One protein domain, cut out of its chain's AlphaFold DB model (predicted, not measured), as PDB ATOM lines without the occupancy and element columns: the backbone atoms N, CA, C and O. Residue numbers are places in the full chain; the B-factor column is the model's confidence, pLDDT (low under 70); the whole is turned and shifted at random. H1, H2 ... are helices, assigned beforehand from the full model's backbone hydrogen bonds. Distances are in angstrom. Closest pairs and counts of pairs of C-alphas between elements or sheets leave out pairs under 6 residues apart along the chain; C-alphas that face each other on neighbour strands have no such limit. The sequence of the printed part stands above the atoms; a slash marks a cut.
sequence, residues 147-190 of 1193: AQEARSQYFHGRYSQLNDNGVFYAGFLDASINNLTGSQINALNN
ATOM      1  N   ALA A 147      53.188 -53.175 -16.863       90.00
ATOM      2  CA  ALA A 147      53.390 -51.918 -16.147       90.00
ATOM      3  C   ALA A 147      52.357 -50.848 -16.541       90.00
ATOM      4  O   ALA A 147      51.822 -50.170 -15.661       90.00
ATOM      5  N   GLN A 148      52.050 -50.725 -17.836       94.25
ATOM      6  CA  GLN A 148      51.027 -49.804 -18.344       94.25
ATOM      7  C   GLN A 148      49.624 -50.242 -17.904       94.25
ATOM      8  O   GLN A 148      48.842 -49.412 -17.456       94.25
ATOM      9  N   GLU A 149      49.331 -51.545 -17.894       94.44
ATOM     10  CA  GLU A 149      48.054 -52.053 -17.378       94.44
ATOM     11  C   GLU A 149      47.892 -51.748 -15.877       94.44
ATOM     12  O   GLU A 149      46.873 -51.205 -15.451       94.44
ATOM     13  N   ALA A 150      48.928 -51.982 -15.060       93.25
ATOM     14  CA  ALA A 150      48.909 -51.589 -13.648       93.25
ATOM     15  C   ALA A 150      48.717 -50.067 -13.453       93.25
ATOM     16  O   ALA A 150      48.050 -49.637 -12.503       93.25
ATOM     17  N   ARG A 151      49.263 -49.248 -14.362       94.19
ATOM     18  CA  ARG A 151      49.115 -47.785 -14.382       94.19
ATOM     19  C   ARG A 151      47.688 -47.357 -14.756       94.19
ATOM     20  O   ARG A 151      47.129 -46.504 -14.063       94.19
ATOM     21  N   SER A 152      47.063 -47.997 -15.747       95.44
ATOM     22  CA  SER A 152      45.649 -47.810 -16.104       95.44
ATOM     23  C   SER A 152      44.727 -48.093 -14.921       95.44
ATOM     24  O   SER A 152      43.890 -47.258 -14.572       95.44
ATOM     25  N   GLN A 153      44.928 -49.223 -14.233       94.56
ATOM     26  CA  GLN A 153      44.124 -49.596 -13.063       94.56
ATOM     27  C   GLN A 153      44.286 -48.602 -11.896       94.56
ATOM     28  O   GLN A 153      43.305 -48.279 -11.218       94.56
ATOM     29  N   TYR A 154      45.492 -48.050 -11.686       95.19
ATOM     30  CA  TYR A 154      45.727 -46.987 -10.697       95.19
ATOM     31  C   TYR A 154      44.865 -45.743 -10.965       95.19
ATOM     32  O   TYR A 154      44.258 -45.203 -10.036       95.19
ATOM     33  N   PHE A 155      44.798 -45.279 -12.218       96.44
ATOM     34  CA  PHE A 155      44.023 -44.084 -12.562       96.44
ATOM     35  C   PHE A 155      42.515 -44.359 -12.607       96.44
ATOM     36  O   PHE A 155      41.749 -43.544 -12.088       96.44
ATOM     37  N   HIS A 156      42.088 -45.523 -13.109       95.25
ATOM     38  CA  HIS A 156      40.680 -45.940 -13.117       95.25
ATOM     39  C   HIS A 156      40.068 -45.950 -11.705       95.25
ATOM     40  O   HIS A 156      38.985 -45.411 -11.486       95.25
ATOM     41  N   GLY A 157      40.800 -46.468 -10.710       93.62
ATOM     42  CA  GLY A 157      40.361 -46.465  -9.310       93.62
ATOM     43  C   GLY A 157      40.329 -45.084  -8.634       93.62
ATOM     44  O   GLY A 157      39.824 -44.970  -7.516       93.62
ATOM     45  N   ARG A 158      40.873 -44.039  -9.275       96.25
ATOM     46  CA  ARG A 158      41.028 -42.684  -8.711       96.25
ATOM     47  C   ARG A 158      40.176 -41.624  -9.414       96.25
ATOM     48  O   ARG A 158      39.785 -40.657  -8.762       96.25
ATOM     49  N   TYR A 159      39.873 -41.809 -10.699       96.88
ATOM     50  CA  TYR A 159      39.161 -40.847 -11.541       96.88
ATOM     51  C   TYR A 159      37.980 -41.510 -12.253       96.88
ATOM     52  O   TYR A 159      38.104 -42.015 -13.366       96.88
ATOM     53  N   SER A 160      36.802 -41.455 -11.628       94.81
ATOM     54  CA  SER A 160      35.555 -41.996 -12.190       94.81
ATOM     55  C   SER A 160      35.044 -41.245 -13.428       94.81
ATOM     56  O   SER A 160      34.052 -41.655 -14.023       94.81
ATOM     57  N   GLN A 161      35.691 -40.137 -13.802       96.56
ATOM     58  CA  GLN A 161      35.446 -39.404 -15.042       96.56
ATOM     59  C   GLN A 161      36.180 -39.993 -16.259       96.56
ATOM     60  O   GLN A 161      35.890 -39.570 -17.377       96.56
ATOM     61  N   LEU A 162      37.133 -40.916 -16.071       96.81
ATOM     62  CA  LEU A 162      37.801 -41.584 -17.189       96.81
ATOM     63  C   LEU A 162      36.869 -42.637 -17.807       96.81
ATOM     64  O   LEU A 162      36.342 -43.500 -17.102       96.81
ATOM     65  N   ASN A 163      36.686 -42.569 -19.124       95.06
ATOM     66  CA  ASN A 163      36.036 -43.610 -19.918       95.06
ATOM     67  C   ASN A 163      37.050 -44.724 -20.268       95.06
ATOM     68  O   ASN A 163      38.237 -44.617 -19.961       95.06
ATOM     69  N   ASP A 164      36.611 -45.779 -20.956       93.19
ATOM     70  CA  ASP A 164      37.480 -46.903 -21.350       93.19
ATOM     71  C   ASP A 164      38.674 -46.491 -22.241       93.19
ATOM     72  O   ASP A 164      39.603 -47.278 -22.425       93.19
ATOM     73  N   ASN A 165      38.650 -45.296 -22.844       93.50
ATOM     74  CA  ASN A 165      39.751 -44.704 -23.610       93.50
ATOM     75  C   ASN A 165      40.718 -43.941 -22.707       93.50
ATOM     76  O   ASN A 165      41.918 -44.198 -22.753       93.50
ATOM     77  N   GLY A 166      40.194 -43.114 -21.804       94.50
ATOM     78  CA  GLY A 166      40.999 -42.410 -20.817       94.50
ATOM     79  C   GLY A 166      41.710 -43.347 -19.849       94.50
ATOM     80  O   GLY A 166      42.850 -43.090 -19.482       94.50
ATOM     81  N   VAL A 167      41.094 -44.477 -19.490       95.62
ATOM     82  CA  VAL A 167      41.755 -45.542 -18.715       95.62
ATOM     83  C   VAL A 167      42.906 -46.173 -19.499       95.62
ATOM     84  O   VAL A 167      43.959 -46.430 -18.916       95.62
ATOM     85  N   PHE A 168      42.730 -46.403 -20.805       94.75
ATOM     86  CA  PHE A 168      43.767 -46.958 -21.678       94.75
ATOM     87  C   PHE A 168      44.958 -45.995 -21.787       94.75
ATOM     88  O   PHE A 168      46.044 -46.313 -21.313       94.75
ATOM     89  N   TYR A 169      44.751 -44.769 -22.277       94.88
ATOM     90  CA  TYR A 169      45.847 -43.806 -22.442       94.88
ATOM     91  C   TYR A 169      46.494 -43.377 -21.114       94.88
ATOM     92  O   TYR A 169      47.707 -43.182 -21.066       94.88
ATOM     93  N   ALA A 170      45.759 -43.367 -19.993       95.75
ATOM     94  CA  ALA A 170      46.356 -43.150 -18.670       95.75
ATOM     95  C   ALA A 170      47.376 -44.235 -18.260       95.75
ATOM     96  O   ALA A 170      48.179 -44.001 -17.355       95.75
ATOM     97  N   GLY A 171      47.377 -45.399 -18.920       95.00
ATOM     98  CA  GLY A 171      48.395 -46.438 -18.755       95.00
ATOM     99  C   GLY A 171      49.787 -46.013 -19.229       95.00
ATOM    100  O   GLY A 171      50.788 -46.474 -18.687       95.00
ATOM    101  N   PHE A 172      49.857 -45.088 -20.188       94.88
ATOM    102  CA  PHE A 172      51.098 -44.587 -20.785       94.88
ATOM    103  C   PHE A 172      51.726 -43.416 -19.999       94.88
ATOM    104  O   PHE A 172      52.889 -43.071 -20.214       94.88
ATOM    105  N   LEU A 173      51.007 -42.828 -19.037       95.50
ATOM    106  CA  LEU A 173      51.540 -41.753 -18.195       95.50
ATOM    107  C   LEU A 173      52.730 -42.221 -17.344       95.50
ATOM    108  O   LEU A 173      52.698 -43.290 -16.725       95.50
ATOM    109  N   ASP A 174      53.761 -41.380 -17.264       92.88
ATOM    110  CA  ASP A 174      54.981 -41.637 -16.499       92.88
ATOM    111  C   ASP A 174      54.698 -41.952 -15.015       92.88
ATOM    112  O   ASP A 174      53.726 -41.486 -14.409       92.88
ATOM    113  N   ALA A 175      55.578 -42.745 -14.394       90.75
ATOM    114  CA  ALA A 175      55.461 -43.170 -12.999       90.75
ATOM    115  C   ALA A 175      55.368 -41.994 -11.996       90.75
ATOM    116  O   ALA A 175      54.730 -42.124 -10.945       90.75
ATOM    117  N   SER A 176      55.964 -40.841 -12.310       90.69
ATOM    118  CA  SER A 176      55.932 -39.631 -11.478       90.69
ATOM    119  C   SER A 176      54.572 -38.918 -11.464       90.69
ATOM    120  O   SER A 176      54.241 -38.242 -10.482       90.69
ATOM    121  N   ILE A 177      53.740 -39.108 -12.492       91.44
ATOM    122  CA  ILE A 177      52.420 -38.477 -12.599       91.44
ATOM    123  C   ILE A 177      51.453 -39.188 -11.645       91.44
ATOM    124  O   ILE A 177      51.246 -40.396 -11.722       91.44
ATOM    125  N   ASN A 178      50.870 -38.454 -10.693       91.56
ATOM    126  CA  ASN A 178      50.035 -39.033  -9.622       91.56
ATOM    127  C   ASN A 178      48.656 -38.371  -9.462       91.56
ATOM    128  O   ASN A 178      47.802 -38.888  -8.739       91.56
ATOM    129  N   ASN A 179      48.414 -37.240 -10.125       91.44
ATOM    130  CA  ASN A 179      47.107 -36.589 -10.166       91.44
ATOM    131  C   ASN A 179      46.870 -36.016 -11.568       91.44
ATOM    132  O   ASN A 179      47.836 -35.648 -12.223       91.44
ATOM    133  N   LEU A 180      45.609 -35.922 -11.987       93.62
ATOM    134  CA  LEU A 180      45.185 -35.369 -13.277       93.62
ATOM    135  C   LEU A 180      44.324 -34.112 -13.067       93.62
ATOM    136  O   LEU A 180      43.536 -34.053 -12.115       93.62
ATOM    137  N   THR A 181      44.440 -33.129 -13.961       93.44
ATOM    138  CA  THR A 181      43.513 -31.989 -14.060       93.44
ATOM    139  C   THR A 181      42.265 -32.345 -14.881       93.44
ATOM    140  O   THR A 181      42.207 -33.376 -15.550       93.44
ATOM    141  N   GLY A 182      41.251 -31.474 -14.865       93.44
ATOM    142  CA  GLY A 182      40.050 -31.659 -15.689       93.44
ATOM    143  C   GLY A 182      40.325 -31.637 -17.200       93.44
ATOM    144  O   GLY A 182      39.709 -32.411 -17.927       93.44
ATOM    145  N   SER A 183      41.270 -30.810 -17.667       92.56
ATOM    146  CA  SER A 183      41.684 -30.772 -19.078       92.56
ATOM    147  C   SER A 183      42.407 -32.052 -19.491       92.56
ATOM    148  O   SER A 183      42.090 -32.608 -20.535       92.56
ATOM    149  N   GLN A 184      43.302 -32.572 -18.647       95.38
ATOM    150  CA  GLN A 184      44.027 -33.823 -18.903       95.38
ATOM    151  C   GLN A 184      43.097 -35.045 -18.899       95.38
ATOM    152  O   GLN A 184      43.210 -35.900 -19.766       95.38
ATOM    153  N   ILE A 185      42.124 -35.111 -17.980       96.00
ATOM    154  CA  ILE A 185      41.076 -36.151 -18.000       96.00
ATOM    155  C   ILE A 185      40.257 -36.073 -19.295       96.00
ATOM    156  O   ILE A 185      39.946 -37.107 -19.886       96.00
ATOM    157  N   ASN A 186      39.901 -34.863 -19.739       95.94
ATOM    158  CA  ASN A 186      39.177 -34.687 -20.993       95.94
ATOM    159  C   ASN A 186      40.020 -35.102 -22.205       95.94
ATOM    160  O   ASN A 186      39.469 -35.702 -23.119       95.94
ATOM    161  N   ALA A 187      41.325 -34.824 -22.203       95.62
ATOM    162  CA  ALA A 187      42.204 -35.228 -23.290       95.62
ATOM    163  C   ALA A 187      42.291 -36.756 -23.402       95.62
ATOM    164  O   ALA A 187      41.800 -37.312 -24.376       95.62
ATOM    165  N   LEU A 188      42.704 -37.441 -22.330       96.00
ATOM    166  CA  LEU A 188      42.787 -38.909 -22.262       96.00
ATOM    167  C   LEU A 188      41.496 -39.609 -22.737       96.00
ATOM    168  O   LEU A 188      41.529 -40.638 -23.414       96.00
ATOM    169  N   ASN A 189      40.331 -39.039 -22.416       96.00
ATOM    170  CA  ASN A 189      39.029 -39.561 -22.838       96.00
ATOM    171  C   ASN A 189      38.756 -39.494 -24.354       96.00
ATOM    172  O   ASN A 189      37.897 -40.250 -24.816       96.00
ATOM    173  N   ASN A 190      39.441 -38.617 -25.095       95.31
ATOM    174  CA  ASN A 190      39.274 -38.356 -26.534       95.31
ATOM    175  C   ASN A 190      40.543 -38.651 -27.369       95.31
ATOM    176  O   ASN A 190      40.476 -38.650 -28.597       95.31
TER     177      ASN A 190
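What this domain is: This is residues 147 to 190 of the 1193 residues of a protein of Oenococcus kitaharae DSM 17330 (UniProt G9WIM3). Three short helices form a small compact body in which H2 is the middle part: H1 packs on it with its closest approach near the last residues of H2, and H3 meets it near its first residues, about perpendicular to it. H1 and H3 have no contact with each other, and the stretch of residues 173 to 181 carries the backbone from the end of H2 to the start of H3. The printed part has 44 residues with three named helices, in the order H1, H2, H3, and no named strand; the class is all helix, with 28 of the 44 residues in the helices. The whole is compact, with a radius of gyration of the C-alphas of 8.9 A, and its outline is rounded, spanning 23 by 19 by 16 A.

Where its parts are: H1 takes residues 147 to 156 and measures 14.4 A from first to last C-alpha; it begins at C-alpha 147, at (53.390, -51.918, -16.147). A short link of 7 residues follows. H2 takes residues 164 to 172 and measures 13.8 A, beginning at C-alpha 164, at (37.480, -46.903, -21.350). After a short link of 9 residues comes H3, residues 182 to 190, 12.8 A long, which ends at C-alpha 190, at (39.274, -38.356, -26.534).

How they stand to each other: H1 and H2 touch, with 21 pairs of C-alphas within 8 A. Their closest C-alphas are those of Ser 152 and Gly 171, 4.1 A apart. They run opposite ways at a steep tilt of 48 degrees, and their centres are 7.9 A apart. H2 and H3 touch as well, with 14 pairs of C-alphas within 8 A, and their closest C-alphas are those of Gly 166 and Asn 189, 4.0 A apart. Their lines are about perpendicular, at 73 degrees, and their centres are 9.9 A apart. H1 and H3 are apart. In H1 every O i to N i+4 pair is within hydrogen-bond range; in H3 4 of 5 are, and in H2 2 of 5, beside 3 of its 6 O i to N i+3 pairs.

The domain as a whole: The two C-alphas farthest apart are those of Ala 147 and Ser 183, 24.3 A, and the first and last printed C-alphas, of Ala 147 and Asn 190, are 22.2 A apart. The printed part has no cut, and neither of its two links is long. The mean pLDDT of the printed part is 94.4, and no printed residue is under 70.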